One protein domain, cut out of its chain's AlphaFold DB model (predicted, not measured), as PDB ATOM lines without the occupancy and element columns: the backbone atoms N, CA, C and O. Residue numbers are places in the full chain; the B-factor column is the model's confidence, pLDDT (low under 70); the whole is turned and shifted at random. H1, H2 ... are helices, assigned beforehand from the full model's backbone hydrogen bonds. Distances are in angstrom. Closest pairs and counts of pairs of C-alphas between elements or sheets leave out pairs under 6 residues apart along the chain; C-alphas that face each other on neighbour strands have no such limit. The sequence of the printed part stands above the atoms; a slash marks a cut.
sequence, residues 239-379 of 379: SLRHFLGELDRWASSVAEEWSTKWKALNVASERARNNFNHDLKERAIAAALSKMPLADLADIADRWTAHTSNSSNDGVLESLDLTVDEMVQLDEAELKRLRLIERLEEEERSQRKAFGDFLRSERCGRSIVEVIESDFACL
ATOM      1  N   SER A 239      51.142  72.529 -71.614       92.88
ATOM      2  CA  SER A 239      51.759  72.583 -72.945       92.88
ATOM      3  C   SER A 239      51.711  71.231 -73.649       92.88
ATOM      4  O   SER A 239      51.257  71.148 -74.794       92.88
ATOM      5  N   LEU A 240      52.085  70.150 -72.956       94.81
ATOM      6  CA  LEU A 240      52.031  68.796 -73.518       94.81
ATOM      7  C   LEU A 240      50.603  68.381 -73.892       94.81
ATOM      8  O   LEU A 240      50.368  67.857 -74.980       94.81
ATOM      9  N   ARG A 241      49.628  68.661 -73.024       94.88
ATOM     10  CA  ARG A 241      48.206  68.404 -73.281       94.88
ATOM     11  C   ARG A 241      47.706  69.152 -74.518       94.88
ATOM     12  O   ARG A 241      47.017  68.558 -75.346       94.88
ATOM     13  N   HIS A 242      48.041  70.436 -74.637       94.00
ATOM     14  CA  HIS A 242      47.664  71.260 -75.785       94.00
ATOM     15  C   HIS A 242      48.287  70.722 -77.079       94.00
ATOM     16  O   HIS A 242      47.572  70.494 -78.054       94.00
ATOM     17  N   PHE A 243      49.588  70.424 -77.057       96.06
ATOM     18  CA  PHE A 243      50.308  69.845 -78.189       96.06
ATOM     19  C   PHE A 243      49.702  68.514 -78.657       96.06
ATOM     20  O   PHE A 243      49.504  68.319 -79.853       96.06
ATOM     21  N   LEU A 244      49.358  67.607 -77.735       96.50
ATOM     22  CA  LEU A 244      48.714  66.333 -78.076       96.50
ATOM     23  C   LEU A 244      47.331  66.526 -78.721       96.50
ATOM     24  O   LEU A 244      46.985  65.787 -79.642       96.50
ATOM     25  N   GLY A 245      46.575  67.541 -78.292       94.94
ATOM     26  CA  GLY A 245      45.309  67.910 -78.926       94.94
ATOM     27  C   GLY A 245      45.486  68.469 -80.341       94.94
ATOM     28  O   GLY A 245      44.701  68.154 -81.234       94.94
ATOM     29  N   GLU A 246      46.524  69.276 -80.583       95.31
ATOM     30  CA  GLU A 246      46.872  69.706 -81.948       95.31
ATOM     31  C   GLU A 246      47.351  68.544 -82.823       95.31
ATOM     32  O   GLU A 246      46.978  68.462 -83.995       95.31
ATOM     33  N   LEU A 247      48.100  67.599 -82.248       96.31
ATOM     34  CA  LEU A 247      48.526  66.389 -82.942       96.31
ATOM     35  C   LEU A 247      47.335  65.555 -83.420       96.31
ATOM     36  O   LEU A 247      47.329  65.130 -84.576       96.31
ATOM     37  N   ASP A 248      46.320  65.361 -82.576       95.00
ATOM     38  CA  ASP A 248      45.093  64.654 -82.956       95.00
ATOM     39  C   ASP A 248      44.343  65.352 -84.102       95.00
ATOM     40  O   ASP A 248      43.974  64.719 -85.101       95.00
ATOM     41  N   ARG A 249      44.163  66.676 -84.003       93.19
ATOM     42  CA  ARG A 249      43.503  67.484 -85.042       93.19
ATOM     43  C   ARG A 249      44.248  67.433 -86.371       93.19
ATOM     44  O   ARG A 249      43.635  67.242 -87.424       93.19
ATOM     45  N   TRP A 250      45.568  67.592 -86.335       95.38
ATOM     46  CA  TRP A 250      46.404  67.536 -87.528       95.38
ATOM     47  C   TRP A 250      46.384  66.142 -88.160       95.38
ATOM     48  O   TRP A 250      46.087  66.016 -89.347       95.38
ATOM     49  N   ALA A 251      46.593  65.079 -87.382       93.06
ATOM     50  CA  ALA A 251      46.555  63.711 -87.892       93.06
ATOM     51  C   ALA A 251      45.177  63.343 -88.474       93.06
ATOM     52  O   ALA A 251      45.105  62.649 -89.489       93.06
ATOM     53  N   SER A 252      44.088  63.861 -87.889       90.44
ATOM     54  CA  SER A 252      42.737  63.736 -88.451       90.44
ATOM     55  C   SER A 252      42.642  64.371 -89.844       90.44
ATOM     56  O   SER A 252      42.153  63.725 -90.770       90.44
ATOM     57  N   SER A 253      43.182  65.584 -90.038       90.00
ATOM     58  CA  SER A 253      43.207  66.216 -91.371       90.00
ATOM     59  C   SER A 253      44.050  65.447 -92.390       90.00
ATOM     60  O   SER A 253      43.632  65.287 -93.535       90.00
ATOM     61  N   VAL A 254      45.190  64.883 -91.974       89.75
ATOM     62  CA  VAL A 254      46.017  64.043 -92.852       89.75
ATOM     63  C   VAL A 254      45.230  62.803 -93.291       89.75
ATOM     64  O   VAL A 254      45.184  62.492 -94.483       89.75
ATOM     65  N   ALA A 255      44.541  62.127 -92.364       85.31
ATOM     66  CA  ALA A 255      43.697  60.975 -92.684       85.31
ATOM     67  C   ALA A 255      42.587  61.324 -93.694       85.31
ATOM     68  O   ALA A 255      42.325  60.562 -94.626       85.31
ATOM     69  N   GLU A 256      41.947  62.486 -93.543       83.75
ATOM     70  CA  GLU A 256      40.903  62.974 -94.452       83.75
ATOM     71  C   GLU A 256      41.427  63.278 -95.865       83.75
ATOM     72  O   GLU A 256      40.771  62.930 -96.859       83.75
ATOM     73  N   GLU A 257      42.617  63.875 -95.977       84.25
ATOM     74  CA  GLU A 257      43.281  64.128 -97.260       84.25
ATOM     75  C   GLU A 257      43.571  62.820 -98.009       84.25
ATOM     76  O   GLU A 257      43.250  62.689 -99.197       84.25
ATOM     77  N   TRP A 258      44.124  61.822 -97.315       77.56
ATOM     78  CA  TRP A 258      44.377  60.493 -97.880       77.56
ATOM     79  C   TRP A 258      43.086  59.774 -98.267       77.56
ATOM     80  O   TRP A 258      42.959  59.274 -99.385       77.56
ATOM     81  N   SER A 259      42.071  59.832 -97.405       71.62
ATOM     82  CA  SER A 259      40.737  59.296 -97.682       71.62
ATOM     83  C   SER A 259      40.120  59.883 -98.954       71.62
ATOM     84  O   SER A 259      39.446  59.183 -99.711       71.62
ATOM     85  N   THR A 260      40.366  61.165 -99.226       74.31
ATOM     86  CA  THR A 260      39.881  61.837-100.438       74.31
ATOM     87  C   THR A 260      40.613  61.361-101.690       74.31
ATOM     88  O   THR A 260      39.979  61.175-102.727       74.31
ATOM     89  N   LYS A 261      41.914  61.066-101.599       70.88
ATOM     90  CA  LYS A 261      42.658  60.421-102.694       70.88
ATOM     91  C   LYS A 261      42.129  59.009-102.972       70.88
ATOM     92  O   LYS A 261      41.980  58.633-104.131       70.88
ATOM     93  N   TRP A 262      41.758  58.257-101.934       63.72
ATOM     94  CA  TRP A 262      41.180  56.915-102.082       63.72
ATOM     95  C   TRP A 262      39.725  56.893-102.556       63.72
ATOM     96  O   TRP A 262      39.317  55.913-103.176       63.72
ATOM     97  N   LYS A 263      38.936  57.958-102.344       57.22
ATOM     98  CA  LYS A 263      37.588  58.093-102.943       57.22
ATOM     99  C   LYS A 263      37.610  57.932-104.464       57.22
ATOM    100  O   LYS A 263      36.640  57.448-105.034       57.22
ATOM    101  N   ALA A 264      38.712  58.309-105.115       52.47
ATOM    102  CA  ALA A 264      38.890  58.106-106.550       52.47
ATOM    103  C   ALA A 264      39.096  56.625-106.937       52.47
ATOM    104  O   ALA A 264      39.026  56.295-108.118       52.47
ATOM    105  N   LEU A 265      39.349  55.740-105.963       47.88
ATOM    106  CA  LEU A 265      39.780  54.353-106.153       47.88
ATOM    107  C   LEU A 265      38.779  53.292-105.643       47.88
ATOM    108  O   LEU A 265      38.888  52.156-106.092       47.88
ATOM    109  N   ASN A 266      37.809  53.601-104.758       53.25
ATOM    110  CA  ASN A 266      36.829  52.610-104.259       53.25
ATOM    111  C   ASN A 266      35.490  53.187-103.729       53.25
ATOM    112  O   ASN A 266      35.440  54.277-103.161       53.25
ATOM    113  N   VAL A 267      34.408  52.396-103.849       48.41
ATOM    114  CA  VAL A 267      33.034  52.712-103.396       48.41
ATOM    115  C   VAL A 267      32.761  52.082-102.018       48.41
ATOM    116  O   VAL A 267      32.299  50.948-101.926       48.41
ATOM    117  N   ALA A 268      33.037  52.812-100.933       57.25
ATOM    118  CA  ALA A 268      32.621  52.457 -99.568       57.25
ATOM    119  C   ALA A 268      31.663  53.520 -99.000       57.25
ATOM    120  O   ALA A 268      31.721  54.686 -99.395       57.25
ATOM    121  N   SER A 269      30.777  53.137 -98.072       67.38
ATOM    122  CA  SER A 269      29.864  54.089 -97.422       67.38
ATOM    123  C   SER A 269      30.631  55.112 -96.579       67.38
ATOM    124  O   SER A 269      31.697  54.823 -96.030       67.38
ATOM    125  N   GLU A 270      30.074  56.314 -96.437       66.69
ATOM    126  CA  GLU A 270      30.717  57.400 -95.693       66.69
ATOM    127  C   GLU A 270      31.014  57.030 -94.235       66.69
ATOM    128  O   GLU A 270      32.105  57.297 -93.738       66.69
ATOM    129  N   ARG A 271      30.096  56.311 -93.579       60.69
ATOM    130  CA  ARG A 271      30.290  55.814 -92.211       60.69
ATOM    131  C   ARG A 271      31.452  54.824 -92.102       60.69
ATOM    132  O   ARG A 271      32.253  54.937 -91.182       60.69
ATOM    133  N   ALA A 272      31.553  53.865 -93.024       61.88
ATOM    134  CA  ALA A 272      32.643  52.888 -93.018       61.88
ATOM    135  C   ALA A 272      34.003  53.573 -93.215       61.88
ATOM    136  O   ALA A 272      34.980  53.221 -92.562       61.88
ATOM    137  N   ARG A 273      34.038  54.600 -94.065       67.44
ATOM    138  CA  ARG A 273      35.226  55.410 -94.327       67.44
ATOM    139  C   ARG A 273      35.637  56.260 -93.126       67.44
ATOM    140  O   ARG A 273      36.818  56.310 -92.811       67.44
ATOM    141  N   ASN A 274      34.685  56.891 -92.442       68.31
ATOM    142  CA  ASN A 274      34.984  57.693 -91.254       68.31
ATOM    143  C   ASN A 274      35.535  56.821 -90.119       68.31
ATOM    144  O   ASN A 274      36.529  57.193 -89.503       68.31
ATOM    145  N   ASN A 275      34.956  55.635 -89.908       66.00
ATOM    146  CA  ASN A 275      35.491  54.662 -88.954       66.00
ATOM    147  C   ASN A 275      36.904  54.210 -89.350       66.00
ATOM    148  O   ASN A 275      37.805  54.225 -88.524       66.00
ATOM    149  N   PHE A 276      37.121  53.887 -90.627       68.62
ATOM    150  CA  PHE A 276      38.439  53.488 -91.120       68.62
ATOM    151  C   PHE A 276      39.498  54.585 -90.936       68.62
ATOM    152  O   PHE A 276      40.605  54.305 -90.485       68.62
ATOM    153  N   ASN A 277      39.160  55.839 -91.254       72.88
ATOM    154  CA  ASN A 277      40.055  56.979 -91.055       72.88
ATOM    155  C   ASN A 277      40.388  57.167 -89.571       72.88
ATOM    156  O   ASN A 277      41.536  57.451 -89.239       72.88
ATOM    157  N   HIS A 278      39.397  56.998 -88.692       76.81
ATOM    158  CA  HIS A 278      39.589  57.072 -87.250       76.81
ATOM    159  C   HIS A 278      40.543  55.977 -86.757       76.81
ATOM    160  O   HIS A 278      41.549  56.296 -86.129       76.81
ATOM    161  N   ASP A 279      40.298  54.719 -87.128       73.38
ATOM    162  CA  ASP A 279      41.140  53.583 -86.740       73.38
ATOM    163  C   ASP A 279      42.575  53.736 -87.267       73.38
ATOM    164  O   ASP A 279      43.551  53.423 -86.585       73.38
ATOM    165  N   LEU A 280      42.730  54.219 -88.502       73.56
ATOM    166  CA  LEU A 280      44.036  54.466 -89.101       73.56
ATOM    167  C   LEU A 280      44.785  55.595 -88.386       73.56
ATOM    168  O   LEU A 280      45.966  55.442 -88.084       73.56
ATOM    169  N   LYS A 281      44.089  56.692 -88.069       87.12
ATOM    170  CA  LYS A 281      44.634  57.805 -87.290       87.12
ATOM    171  C   LYS A 281      45.090  57.341 -85.907       87.12
ATOM    172  O   LYS A 281      46.229  57.612 -85.536       87.12
ATOM    173  N   GLU A 282      44.239  56.639 -85.153       86.62
ATOM    174  CA  GLU A 282      44.589  56.170 -83.805       86.62
ATOM    175  C   GLU A 282      45.828  55.268 -83.835       86.62
ATOM    176  O   GLU A 282      46.758  55.466 -83.047       86.62
ATOM    177  N   ARG A 283      45.899  54.334 -84.793       82.88
ATOM    178  CA  ARG A 283      47.076  53.470 -84.975       82.88
ATOM    179  C   ARG A 283      48.332  54.270 -85.304       82.88
ATOM    180  O   ARG A 283      49.351  54.067 -84.644       82.88
ATOM    181  N   ALA A 284      48.252  55.195 -86.257       85.56
ATOM    182  CA  ALA A 284      49.384  56.011 -86.688       85.56
ATOM    183  C   ALA A 284      49.926  56.889 -85.547       85.56
ATOM    184  O   ALA A 284      51.135  56.921 -85.295       85.56
ATOM    185  N   ILE A 285      49.040  57.553 -84.794       93.38
ATOM    186  CA  ILE A 285      49.448  58.367 -83.645       93.38
ATOM    187  C   ILE A 285      50.051  57.486 -82.546       93.38
ATOM    188  O   ILE A 285      51.124  57.798 -82.029       93.38
ATOM    189  N   ALA A 286      49.428  56.353 -82.210       90.88
ATOM    190  CA  ALA A 286      49.981  55.440 -81.212       90.88
ATOM    191  C   ALA A 286      51.350  54.879 -81.632       90.88
ATOM    192  O   ALA A 286      52.253  54.750 -80.800       90.88
ATOM    193  N   ALA A 287      51.548  54.586 -82.919       86.19
ATOM    194  CA  ALA A 287      52.830  54.153 -83.466       86.19
ATOM    195  C   ALA A 287      53.904  55.250 -83.385       86.19
ATOM    196  O   ALA A 287      55.068  54.930 -83.128       86.19
ATOM    197  N   ALA A 288      53.535  56.518 -83.576       91.12
ATOM    198  CA  ALA A 288      54.442  57.654 -83.430       91.12
ATOM    199  C   ALA A 288      54.799  57.907 -81.956       91.12
ATOM    200  O   ALA A 288      55.977  57.893 -81.593       91.12
ATOM    201  N   LEU A 289      53.792  58.047 -81.086       94.00
ATOM    202  CA  LEU A 289      53.980  58.338 -79.661       94.00
ATOM    203  C   LEU A 289      54.712  57.212 -78.926       94.00
ATOM    204  O   LEU A 289      55.573  57.479 -78.097       94.00
ATOM    205  N   SER A 290      54.446  55.945 -79.262       87.69
ATOM    206  CA  SER A 290      55.152  54.812 -78.643       87.69
ATOM    207  C   SER A 290      56.637  54.736 -79.009       87.69
ATOM    208  O   SER A 290      57.385  54.026 -78.336       87.69
ATOM    209  N   LYS A 291      57.089  55.454 -80.046       85.19
ATOM    210  CA  LYS A 291      58.499  55.518 -80.469       85.19
ATOM    211  C   LYS A 291      59.229  56.754 -79.947       85.19
ATOM    212  O   LYS A 291      60.458  56.712 -79.879       85.19
ATOM    213  N   MET A 292      58.510  57.785 -79.515       89.31
ATOM    214  CA  MET A 292      59.092  59.046 -79.065       89.31
ATOM    215  C   MET A 292      59.324  59.061 -77.545       89.31
ATOM    216  O   MET A 292      58.415  58.686 -76.803       89.31
ATOM    217  N   PRO A 293      60.513  59.471 -77.064       91.75
ATOM    218  CA  PRO A 293      60.738  59.698 -75.638       91.75
ATOM    219  C   PRO A 293      59.815  60.789 -75.086       91.75
ATOM    220  O   PRO A 293      59.609  61.817 -75.731       91.75
ATOM    221  N   LEU A 294      59.304  60.597 -73.870       91.38
ATOM    222  CA  LEU A 294      58.408  61.545 -73.209       91.38
ATOM    223  C   LEU A 294      59.067  62.915 -72.969       91.38
ATOM    224  O   LEU A 294      58.405  63.938 -73.116       91.38
ATOM    225  N   ALA A 295      60.375  62.945 -72.693       91.31
ATOM    226  CA  ALA A 295      61.151  64.185 -72.588       91.31
ATOM    227  C   ALA A 295      61.137  64.993 -73.898       91.31
ATOM    228  O   ALA A 295      60.904  66.198 -73.888       91.31
ATOM    229  N   ASP A 296      61.340  64.316 -75.034       93.06
ATOM    230  CA  ASP A 296      61.344  64.955 -76.353       93.06
ATOM    231  C   ASP A 296      59.940  65.456 -76.732       93.06
ATOM    232  O   ASP A 296      59.817  66.454 -77.443       93.06
ATOM    233  N   LEU A 297      58.886  64.761 -76.274       93.50
ATOM    234  CA  LEU A 297      57.487  65.187 -76.411       93.50
ATOM    235  C   LEU A 297      57.183  66.443 -75.592       93.50
ATOM    236  O   LEU A 297      56.524  67.344 -76.102       93.50
ATOM    237  N   ALA A 298      57.661  66.519 -74.351       93.19
ATOM    238  CA  ALA A 298      57.501  67.713 -73.525       93.19
ATOM    239  C   ALA A 298      58.239  68.917 -74.139       93.19
ATOM    240  O   ALA A 298      57.651  69.975 -74.334       93.19
ATOM    241  N   ASP A 299      59.489  68.725 -74.560       92.50
ATOM    242  CA  ASP A 299      60.326  69.774 -75.152       92.50
ATOM    243  C   ASP A 299      59.741  70.351 -76.461       92.50
ATOM    244  O   ASP A 299      59.706  71.568 -76.658       92.50
ATOM    245  N   ILE A 300      59.220  69.504 -77.363       94.62
ATOM    246  CA  ILE A 300      58.535  70.008 -78.568       94.62
ATOM    247  C   ILE A 300      57.208  70.705 -78.235       94.62
ATOM    248  O   ILE A 300      56.848  71.669 -78.914       94.62
ATOM    249  N   ALA A 301      56.496  70.258 -77.199       94.94
ATOM    250  CA  ALA A 301      55.245  70.873 -76.773       94.94
ATOM    251  C   ALA A 301      55.450  72.279 -76.188       94.94
ATOM    252  O   ALA A 301      54.686  73.199 -76.503       94.94
ATOM    253  N   ASP A 302      56.514  72.472 -75.409       92.50
ATOM    254  CA  ASP A 302      56.906  73.784 -74.891       92.50
ATOM    255  C   ASP A 302      57.269  74.733 -76.044       92.50
ATOM    256  O   ASP A 302      56.803  75.876 -76.098       92.50
ATOM    257  N   ARG A 303      58.025  74.243 -77.040       92.94
ATOM    258  CA  ARG A 303      58.337  75.018 -78.254       92.94
ATOM    259  C   ARG A 303      57.096  75.385 -79.061       92.94
ATOM    260  O   ARG A 303      57.016  76.513 -79.546       92.94
ATOM    261  N   TRP A 304      56.133  74.474 -79.198       94.06
ATOM    262  CA  TRP A 304      54.866  74.769 -79.871       94.06
ATOM    263  C   TRP A 304      54.080  75.855 -79.131       94.06
ATOM    264  O   TRP A 304      53.620  76.811 -79.746       94.06
ATOM    265  N   THR A 305      53.996  75.762 -77.805       91.81
ATOM    266  CA  THR A 305      53.303  76.757 -76.972       91.81
ATOM    267  C   THR A 305      53.952  78.141 -77.094       91.81
ATOM    268  O   THR A 305      53.266  79.158 -77.219       91.81
ATOM    269  N   ALA A 306      55.287  78.200 -77.126       89.75
ATOM    270  CA  ALA A 306      56.020  79.439 -77.376       89.75
ATOM    271  C   ALA A 306      55.817  79.968 -78.810       89.75
ATOM    272  O   ALA A 306      55.810  81.181 -79.028       89.75
ATOM    273  N   HIS A 307      55.648  79.077 -79.791       88.19
ATOM    274  CA  HIS A 307      55.360  79.448 -81.175       88.19
ATOM    275  C   HIS A 307      53.981  80.110 -81.300       88.19
ATOM    276  O   HIS A 307      53.881  81.194 -81.875       88.19
ATOM    277  N   THR A 308      52.942  79.516 -80.704       84.94
ATOM    278  CA  THR A 308      51.559  80.016 -80.794       84.94
ATOM    279  C   THR A 308      51.309  81.270 -79.963       84.94
ATOM    280  O   THR A 308      50.541  82.135 -80.374       84.94
ATOM    281  N   SER A 309      52.004  81.430 -78.834       75.81
ATOM    282  CA  SER A 309      51.895  82.635 -77.997       75.81
ATOM    283  C   SER A 309      52.409  83.904 -78.695       75.81
ATOM    284  O   SER A 309      51.994  85.008 -78.355       75.81
ATOM    285  N   ASN A 310      53.309  83.762 -79.676       62.62
ATOM    286  CA  ASN A 310      53.853  84.884 -80.450       62.62
ATOM    287  C   ASN A 310      53.028  85.216 -81.704       62.62
ATOM    288  O   ASN A 310      53.156  86.311 -82.253       62.62
ATOM    289  N   SER A 311      52.182  84.295 -82.169       60.62
ATOM    290  CA  SER A 311      51.257  84.518 -83.281       60.62
ATOM    291  C   SER A 311      49.946  85.109 -82.760       60.62
ATOM    292  O   SER A 311      48.935  84.421 -82.661       60.62
ATOM    293  N   SER A 312      49.978  86.389 -82.388       50.00
ATOM    294  CA  SER A 312      48.783  87.183 -82.086       50.00
ATOM    295  C   SER A 312      47.932  87.334 -83.351       50.00
ATOM    296  O   SER A 312      48.142  88.269 -84.123       50.00
ATOM    297  N   ASN A 313      46.991  86.422 -83.580       55.81
ATOM    298  CA  ASN A 313      45.877  86.675 -84.488       55.81
ATOM    299  C   ASN A 313      44.788  87.402 -83.696       55.81
ATOM    300  O   ASN A 313      44.365  86.896 -82.656       55.81
ATOM    301  N   ASP A 314      44.337  88.557 -84.193       58.09
ATOM    302  CA  ASP A 314      43.070  89.158 -83.757       58.09
ATOM    303  C   ASP A 314      41.994  88.063 -83.786       58.09
ATOM    304  O   ASP A 314      41.899  87.300 -84.759       58.09
ATOM    305  N   GLY A 315      41.228  87.934 -82.703       66.50
ATOM    306  CA  GLY A 315      40.320  86.802 -82.535       66.50
ATOM    307  C   GLY A 315      39.282  86.753 -83.661       66.50
ATOM    308  O   GLY A 315      38.835  87.789 -84.149       66.50
ATOM    309  N   VAL A 316      38.831  85.557 -84.065       70.00
ATOM    310  CA  VAL A 316      37.802  85.405 -85.120       70.00
ATOM    311  C   VAL A 316      36.572  86.278 -84.867       70.00
ATOM    312  O   VAL A 316      36.017  86.842 -85.810       70.00
ATOM    313  N   LEU A 317      36.199  86.451 -83.601       67.25
ATOM    314  CA  LEU A 317      35.106  87.326 -83.182       67.25
ATOM    315  C   LEU A 317      35.406  88.810 -83.430       67.25
ATOM    316  O   LEU A 317      34.578  89.496 -84.019       67.25
ATOM    317  N   GLU A 318      36.605  89.283 -83.086       71.94
ATOM    318  CA  GLU A 318      37.046  90.663 -83.335       71.94
ATOM    319  C   GLU A 318      37.094  90.963 -84.838       71.94
ATOM    320  O   GLU A 318      36.622  92.006 -85.285       71.94
ATOM    321  N   SER A 319      37.562  90.004 -85.648       72.62
ATOM    322  CA  SER A 319      37.600  90.141 -87.112       72.62
ATOM    323  C   SER A 319      36.213  90.241 -87.765       72.62
ATOM    324  O   SER A 319      36.091  90.697 -88.905       72.62
ATOM    325  N   LEU A 320      35.166  89.811 -87.053       72.69
ATOM    326  CA  LEU A 320      33.774  89.827 -87.498       72.69
ATOM    327  C   LEU A 320      32.925  90.886 -86.776       72.69
ATOM    328  O   LEU A 320      31.722  90.941 -87.036       72.69
ATOM    329  N   ASP A 321      33.542  91.718 -85.925       73.62
ATOM    330  CA  ASP A 321      32.868  92.705 -85.067       73.62
ATOM    331  C   ASP A 321      31.763  92.056 -84.210       73.62
ATOM    332  O   ASP A 321      30.616  92.500 -84.174       73.62
ATOM    333  N   LEU A 322      32.098  90.912 -83.598       70.06
ATOM    334  CA  LEU A 322      31.215  90.118 -82.747       70.06
ATOM    335  C   LEU A 322      31.776  90.014 -81.329       70.06
ATOM    336  O   LEU A 322      32.978  89.875 -81.114       70.06
ATOM    337  N   THR A 323      30.876  89.985 -80.354       73.19
ATOM    338  CA  THR A 323      31.163  89.654 -78.955       73.19
ATOM    339  C   THR A 323      30.689  88.238 -78.604       73.19
ATOM    340  O   THR A 323      29.865  87.637 -79.297       73.19
ATOM    341  N   VAL A 324      31.201  87.684 -77.497       67.81
ATOM    342  CA  VAL A 324      30.808  86.347 -77.003       67.81
ATOM    343  C   VAL A 324      29.308  86.287 -76.679       67.81
ATOM    344  O   VAL A 324      28.653  85.292 -76.984       67.81
ATOM    345  N   ASP A 325      28.747  87.361 -76.119       65.75
ATOM    346  CA  ASP A 325      27.321  87.441 -75.780       65.75
ATOM    347  C   ASP A 325      26.436  87.506 -77.034       65.75
ATOM    348  O   ASP A 325      25.348  86.922 -77.069       65.75
ATOM    349  N   GLU A 326      26.920  88.146 -78.102       68.25
ATOM    350  CA  GLU A 326      26.217  88.203 -79.383       68.25
ATOM    351  C   GLU A 326      26.147  86.835 -80.064       68.25
ATOM    352  O   GLU A 326      25.123  86.550 -80.674       68.25
ATOM    353  N   MET A 327      27.136  85.942 -79.898       62.41
ATOM    354  CA  MET A 327      27.083  84.575 -80.455       62.41
ATOM    355  C   MET A 327      25.858  83.775 -79.989       62.41
ATOM    356  O   MET A 327      25.338  82.953 -80.743       62.41
ATOM    357  N   VAL A 328      25.410  83.999 -78.751       62.41
ATOM    358  CA  VAL A 328      24.261  83.303 -78.146       62.41
ATOM    359  C   VAL A 328      22.931  83.939 -78.574       62.41
ATOM    360  O   VAL A 328      21.897  83.274 -78.551       62.41
ATOM    361  N   GLN A 329      22.963  85.209 -78.989       63.25
ATOM    362  CA  GLN A 329      21.800  86.040 -79.322       63.25
ATOM    363  C   GLN A 329      21.646  86.311 -80.829       63.25
ATOM    364  O   GLN A 329      20.787  87.104 -81.215       63.25
ATOM    365  N   LEU A 330      22.467  85.691 -81.689       58.78
ATOM    366  CA  LEU A 330      22.337  85.808 -83.143       58.78
ATOM    367  C   LEU A 330      20.966  85.265 -83.577       58.78
ATOM    368  O   LEU A 330      20.778  84.054 -83.702       58.78
ATOM    369  N   ASP A 331      20.025  86.177 -83.833       60.16
ATOM    370  CA  ASP A 331      18.802  85.898 -84.588       60.16
ATOM    371  C   ASP A 331      19.183  85.311 -85.961       60.16
ATOM    372  O   ASP A 331      20.303  85.531 -86.435       60.16
ATOM    373  N   GLU A 332      18.285  84.553 -86.590       53.56
ATOM    374  CA  GLU A 332      18.475  83.760 -87.822       53.56
ATOM    375  C   GLU A 332      18.851  84.576 -89.088       53.56
ATOM    376  O   GLU A 332      18.438  84.270 -90.203       53.56
ATOM    377  N   ALA A 333      19.679  85.615 -89.000       58.88
ATOM    378  CA  ALA A 333      20.422  86.131 -90.137       58.88
ATOM    379  C   ALA A 333      21.498  85.098 -90.520       58.88
ATOM    380  O   ALA A 333      22.679  85.259 -90.195       58.88
ATOM    381  N   GLU A 334      21.072  84.033 -91.212       64.50
ATOM    382  CA  GLU A 334      21.870  82.893 -91.694       64.50
ATOM    383  C   GLU A 334      23.263  83.316 -92.183       64.50
ATOM    384  O   GLU A 334      24.255  82.658 -91.891       64.50
ATOM    385  N   LEU A 335      23.372  84.474 -92.838       70.38
ATOM    386  CA  LEU A 335      24.619  84.994 -93.394       70.38
ATOM    387  C   LEU A 335      25.728  85.274 -92.358       70.38
ATOM    388  O   LEU A 335      26.888  84.987 -92.637       70.38
ATOM    389  N   LYS A 336      25.417  85.849 -91.183       72.06
ATOM    390  CA  LYS A 336      26.443  86.146 -90.158       72.06
ATOM    391  C   LYS A 336      26.918  84.867 -89.474       72.06
ATOM    392  O   LYS A 336      28.117  84.693 -89.271       72.06
ATOM    393  N   ARG A 337      25.989  83.952 -89.186       75.06
ATOM    394  CA  ARG A 337      26.298  82.640 -88.607       75.06
ATOM    395  C   ARG A 337      27.107  81.772 -89.573       75.06
ATOM    396  O   ARG A 337      28.088  81.174 -89.151       75.06
ATOM    397  N   LEU A 338      26.745  81.748 -90.857       77.81
ATOM    398  CA  LEU A 338      27.496  81.035 -91.896       77.81
ATOM    399  C   LEU A 338      28.916  81.595 -92.051       77.81
ATOM    400  O   LEU A 338      29.858  80.815 -92.087       77.81
ATOM    401  N   ARG A 339      29.086  82.925 -92.057       81.06
ATOM    402  CA  ARG A 339      30.417  83.563 -92.100       81.06
ATOM    403  C   ARG A 339      31.262  83.259 -90.865       81.06
ATOM    404  O   ARG A 339      32.460  83.047 -90.999       81.06
ATOM    405  N   LEU A 340      30.652  83.231 -89.679       81.25
ATOM    406  CA  LEU A 340      31.345  82.844 -88.450       81.25
ATOM    407  C   LEU A 340      31.830  81.392 -88.524       81.25
ATOM    408  O   LEU A 340      32.990  81.134 -88.229       81.25
ATOM    409  N   ILE A 341      30.971  80.463 -88.959       81.75
ATOM    410  CA  ILE A 341      31.341  79.052 -89.151       81.75
ATOM    411  C   ILE A 341      32.481  78.934 -90.168       81.75
ATOM    412  O   ILE A 341      33.500  78.326 -89.863       81.75
ATOM    413  N   GLU A 342      32.347  79.563 -91.336       84.38
ATOM    414  CA  GLU A 342      33.367  79.539 -92.390       84.38
ATOM    415  C   GLU A 342      34.712  80.083 -91.890       84.38
ATOM    416  O   GLU A 342      35.763  79.503 -92.167       84.38
ATOM    417  N   ARG A 343      34.687  81.165 -91.104       83.75
ATOM    418  CA  ARG A 343      35.899  81.773 -90.555       83.75
ATOM    419  C   ARG A 343      36.555  80.909 -89.481       83.75
ATOM    420  O   ARG A 343      37.777  80.791 -89.484       83.75
ATOM    421  N   LEU A 344      35.767  80.286 -88.603       81.88
ATOM    422  CA  LEU A 344      36.267  79.319 -87.621       81.88
ATOM    423  C   LEU A 344      36.886  78.101 -88.321       81.88
ATOM    424  O   LEU A 344      37.992  77.694 -87.979       81.88
ATOM    425  N   GLU A 345      36.232  77.563 -89.353       83.69
ATOM    426  CA  GLU A 345      36.770  76.454 -90.149       83.69
ATOM    427  C   GLU A 345      38.067  76.834 -90.882       83.69
ATOM    428  O   GLU A 345      38.988  76.020 -90.995       83.69
ATOM    429  N   GLU A 346      38.160  78.060 -91.404       85.00
ATOM    430  CA  GLU A 346      39.368  78.576 -92.051       85.00
ATOM    431  C   GLU A 346      40.519  78.757 -91.056       85.00
ATOM    432  O   GLU A 346      41.658  78.382 -91.362       85.00
ATOM    433  N   GLU A 347      40.237  79.295 -89.870       83.81
ATOM    434  CA  GLU A 347      41.232  79.435 -88.813       83.81
ATOM    435  C   GLU A 347      41.715  78.063 -88.338       83.81
ATOM    436  O   GLU A 347      42.921  77.824 -88.325       83.81
ATOM    437  N   GLU A 348      40.809  77.124 -88.059       83.62
ATOM    438  CA  GLU A 348      41.182  75.759 -87.687       83.62
ATOM    439  C   GLU A 348      42.038  75.091 -88.767       83.62
ATOM    440  O   GLU A 348      43.037  74.438 -88.462       83.62
ATOM    441  N   ARG A 349      41.688  75.252 -90.049       85.69
ATOM    442  CA  ARG A 349      42.481  74.718 -91.168       85.69
ATOM    443  C   ARG A 349      43.872  75.349 -91.217       85.69
ATOM    444  O   ARG A 349      44.856  74.651 -91.468       85.69
ATOM    445  N   SER A 350      43.958  76.652 -90.961       86.75
ATOM    446  CA  SER A 350      45.217  77.398 -90.929       86.75
ATOM    447  C   SER A 350      46.094  76.973 -89.751       86.75
ATOM    448  O   SER A 350      47.284  76.734 -89.944       86.75
ATOM    449  N   GLN A 351      45.505  76.786 -88.569       86.88
ATOM    450  CA  GLN A 351      46.186  76.283 -87.376       86.88
ATOM    451  C   GLN A 351      46.711  74.860 -87.590       86.88
ATOM    452  O   GLN A 351      47.889  74.604 -87.349       86.88
ATOM    453  N   ARG A 352      45.895  73.947 -88.139       90.56
ATOM    454  CA  ARG A 352      46.328  72.576 -88.472       90.56
ATOM    455  C   ARG A 352      47.495  72.577 -89.459       90.56
ATOM    456  O   ARG A 352      48.448  71.816 -89.291       90.56
ATOM    457  N   LYS A 353      47.449  73.443 -90.476       90.81
ATOM    458  CA  LYS A 353      48.549  73.598 -91.433       90.81
ATOM    459  C   LYS A 353      49.816  74.117 -90.749       90.81
ATOM    460  O   LYS A 353      50.872  73.516 -90.925       90.81
ATOM    461  N   ALA A 354      49.702  75.174 -89.944       92.50
ATOM    462  CA  ALA A 354      50.820  75.742 -89.195       92.50
ATOM    463  C   ALA A 354      51.455  74.715 -88.246       92.50
ATOM    464  O   ALA A 354      52.678  74.596 -88.200       92.50
ATOM    465  N   PHE A 355      50.640  73.911 -87.560       95.56
ATOM    466  CA  PHE A 355      51.116  72.821 -86.713       95.56
ATOM    467  C   PHE A 355      51.876  71.757 -87.513       95.56
ATOM    468  O   PHE A 355      52.973  71.352 -87.130       95.56
ATOM    469  N   GLY A 356      51.342  71.337 -88.662       95.00
ATOM    470  CA  GLY A 356      52.032  70.406 -89.554       95.00
ATOM    471  C   GLY A 356      53.369  70.948 -90.069       95.00
ATOM    472  O   GLY A 356      54.352  70.210 -90.141       95.00
ATOM    473  N   ASP A 357      53.429  72.232 -90.414       94.94
ATOM    474  CA  ASP A 357      54.659  72.897 -90.854       94.94
ATOM    475  C   ASP A 357      55.680  73.004 -89.710       94.94
ATOM    476  O   ASP A 357      56.866  72.732 -89.917       94.94
ATOM    477  N   PHE A 358      55.218  73.293 -88.491       96.44
ATOM    478  CA  PHE A 358      56.030  73.272 -87.274       96.44
ATOM    479  C   PHE A 358      56.604  71.877 -86.985       96.44
ATOM    480  O   PHE A 358      57.805  71.729 -86.773       96.44
ATOM    481  N   LEU A 359      55.795  70.814 -87.052       96.31
ATOM    482  CA  LEU A 359      56.318  69.457 -86.868       96.31
ATOM    483  C   LEU A 359      57.419  69.132 -87.888       96.31
ATOM    484  O   LEU A 359      58.410  68.488 -87.546       96.31
ATOM    485  N   ARG A 360      57.275  69.585 -89.138       95.56
ATOM    486  CA  ARG A 360      58.267  69.346 -90.198       95.56
ATOM    487  C   ARG A 360      59.545  70.171 -90.033       95.56
ATOM    488  O   ARG A 360      60.593  69.730 -90.513       95.56
ATOM    489  N   SER A 361      59.494  71.331 -89.380       94.25
ATOM    490  CA  SER A 361      60.692  72.127 -89.082       94.25
ATOM    491  C   SER A 361      61.479  71.559 -87.896       94.25
ATOM    492  O   SER A 361      62.713  71.603 -87.887       94.25
ATOM    493  N   GLU A 362      60.791  70.933 -86.944       93.50
ATOM    494  CA  GLU A 362      61.384  70.370 -85.735       93.50
ATOM    495  C   GLU A 362      62.043  69.001 -85.968       93.50
ATOM    496  O   GLU A 362      61.558  68.138 -86.703       93.50
ATOM    497  N   ARG A 363      63.190  68.751 -85.320       88.62
ATOM    498  CA  ARG A 363      63.914  67.471 -85.472       88.62
ATOM    499  C   ARG A 363      63.079  66.282 -84.992       88.62
ATOM    500  O   ARG A 363      63.000  65.281 -85.697       88.62
ATOM    501  N   CYS A 364      62.510  66.376 -83.794       86.75
ATOM    502  CA  CYS A 364      61.683  65.319 -83.220       86.75
ATOM    503  C   CYS A 364      60.288  65.268 -83.871       86.75
ATOM    504  O   CYS A 364      59.776  64.176 -84.117       86.75
ATOM    505  N   GLY A 365      59.739  66.420 -84.277       91.06
ATOM    506  CA  GLY A 365      58.484  66.511 -85.027       91.06
ATOM    507  C   GLY A 365      58.528  65.775 -86.369       91.06
ATOM    508  O   GLY A 365      57.592  65.051 -86.702       91.06
ATOM    509  N   ARG A 366      59.653  65.830 -87.096       92.69
ATOM    510  CA  ARG A 366      59.825  65.075 -88.351       92.69
ATOM    511  C   ARG A 366      59.648  63.573 -88.178       92.69
ATOM    512  O   ARG A 366      59.051  62.946 -89.042       92.69
ATOM    513  N   SER A 367      60.096  63.000 -87.060       88.44
ATOM    514  CA  SER A 367      59.881  61.573 -86.792       88.44
ATOM    515  C   SER A 367      58.400  61.242 -86.594       88.44
ATOM    516  O   SER A 367      57.975  60.157 -86.988       88.44
ATOM    517  N   ILE A 368      57.621  62.143 -85.985       92.25
ATOM    518  CA  ILE A 368      56.167  61.980 -85.844       92.25
ATOM    519  C   ILE A 368      55.520  62.003 -87.230       92.25
ATOM    520  O   ILE A 368      54.772  61.088 -87.572       92.25
ATOM    521  N   VAL A 369      55.864  63.008 -88.042       93.12
ATOM    522  CA  VAL A 369      55.336  63.172 -89.403       93.12
ATOM    523  C   VAL A 369      55.673  61.967 -90.269       93.12
ATOM    524  O   VAL A 369      54.779  61.411 -90.894       93.12
ATOM    525  N   GLU A 370      56.927  61.515 -90.265       88.81
ATOM    526  CA  GLU A 370      57.369  60.360 -91.050       88.81
ATOM    527  C   GLU A 370      56.598  59.093 -90.685       88.81
ATOM    528  O   GLU A 370      56.159  58.383 -91.583       88.81
ATOM    529  N   VAL A 371      56.409  58.804 -89.391       85.31
ATOM    530  CA  VAL A 371      55.647  57.619 -88.968       85.31
ATOM    531  C   VAL A 371      54.200  57.735 -89.433       85.31
ATOM    532  O   VAL A 371      53.721  56.832 -90.118       85.31
ATOM    533  N   ILE A 372      53.551  58.861 -89.132       87.62
ATOM    534  CA  ILE A 372      52.135  59.073 -89.426       87.62
ATOM    535  C   ILE A 372      51.881  59.054 -90.939       87.62
ATOM    536  O   ILE A 372      51.074  58.260 -91.414       87.62
ATOM    537  N   GLU A 373      52.605  59.852 -91.726       86.62
ATOM    538  CA  GLU A 373      52.450  59.886 -93.186       86.62
ATOM    539  C   GLU A 373      52.853  58.562 -93.848       86.62
ATOM    540  O   GLU A 373      52.230  58.178 -94.838       86.62
ATOM    541  N   SER A 374      53.852  57.838 -93.321       77.12
ATOM    542  CA  SER A 374      54.223  56.529 -93.868       77.12
ATOM    543  C   SER A 374      53.125  55.490 -93.676       77.12
ATOM    544  O   SER A 374      52.853  54.744 -94.614       77.12
ATOM    545  N   ASP A 375      52.461  55.472 -92.519       69.25
ATOM    546  CA  ASP A 375      51.355  54.551 -92.254       69.25
ATOM    547  C   ASP A 375      50.169  54.846 -93.186       69.25
ATOM    548  O   ASP A 375      49.557  53.918 -93.714       69.25
ATOM    549  N   PHE A 376      49.903  56.126 -93.478       70.81
ATOM    550  CA  PHE A 376      48.898  56.515 -94.471       70.81
ATOM    551  C   PHE A 376      49.302  56.168 -95.913       70.81
ATOM    552  O   PHE A 376      48.451  55.759 -96.694       70.81
ATOM    553  N   ALA A 377      50.579  56.304 -96.281       63.81
ATOM    554  CA  ALA A 377      51.069  56.052 -97.640       63.81
ATOM    555  C   ALA A 377      51.281  54.562 -97.977       63.81
ATOM    556  O   ALA A 377      51.480  54.216 -99.143       63.81
ATOM    557  N   CYS A 378      51.308  53.681 -96.973       54.34
ATOM    558  CA  CYS A 378      51.459  52.236 -97.165       54.34
ATOM    559  C   CYS A 378      50.166  51.527 -97.609       54.34
ATOM    560  O   CYS A 378      50.232  50.338 -97.926       54.34
ATOM    561  N   LEU A 379      49.039  52.246 -97.642       53.62
ATOM    562  CA  LEU A 379      47.712  51.806 -98.088       53.62
ATOM    563  C   LEU A 379      47.395  52.361 -99.483       53.62
ATOM    564  O   LEU A 379      46.896  51.571-100.315       53.62
TER     565      LEU A 379
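What this domain is: This is residues 239 to 379 of the 379 residues of the protein "Molybdenum carrier" of Caballeronia concitans (UniProt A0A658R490). Three helices, H1, H2 and H7, pack together as a triangle, H3 lies across one end of them, and the long H6 crosses H1 and reaches out as an arm. Short H4 packs on H6, H5 lies near that arm's far end, and residues 264 to 272 stick out at the end of the triangle away from H3. The printed part has 141 residues with seven named helices, H1 to H7 in order, and no named strand; its class is all helix, its helix packing mostly crossed. The whole is loose, with a radius of gyration of the C-alphas of 17.8 A, and flat, spanning 48 by 43 by 20 A.

Where its parts are: H1, residues 239 to 263, begins with C-alpha 239 at (51.759, 72.583, -72.945) and is 36.2 A long from first to last C-alpha. H2, residues 270 to 289, is 28.3 A long, and H3, residues 294 to 310, is 24.9 A. H4 is residues 316 to 319 and H5 residues 324 to 329. H6, residues 334 to 361, measures 40.4 A from C-alpha 334 at (21.870, 82.893, -91.694). H7, residues 363 to 377, measures 21.1 A and ends with C-alpha 377 at (51.069, 56.052, -97.640).

How they stand to each other: H1 and H7 are the hubs, touching four helices each. They touch at a shallow tilt of 29 degrees, the same way; their closest C-alphas, Trp 258 and Phe 376, are 6.9 A apart. H2 touches H1 at a steep tilt of 45 degrees, opposite ways, closest at C-alphas 255 and 277, 5.6 A. H2 touches H7 at a tilt of 34.8 degrees, only just shallow, closest at C-alphas 284 and 372, 4.9 A. H3 touches H1 about perpendicular, at 88 degrees, with C-alphas 240 and 301 closest at 5.0 A. H6 touches H1 about perpendicular, at 78 degrees, with C-alphas 250 and 352 closest at 5.1 A. H4 touches H6, closest at C-alphas 316 and 344, 6.8 A; H5 touches no helix. Every O i to N i+4 pair is within hydrogen-bond range in H1, H2 and H6, against 12 of 13 in H3, 9 of 11 in H7 and 0 of 2 in H5, where 3 of 3 O i to N i+3 pairs are; H4 is too short for an i+4 pair.

The domain as a whole: The two farthest C-alphas, Pro 293 and Ala 333, are 50.3 A apart. The printed part has no cut and no long link. Mean pLDDT of the printed part is 79.9; residues 262 to 276, 310 to 315, 317, 324 to 334, 375 and 377 to 379 are under 70.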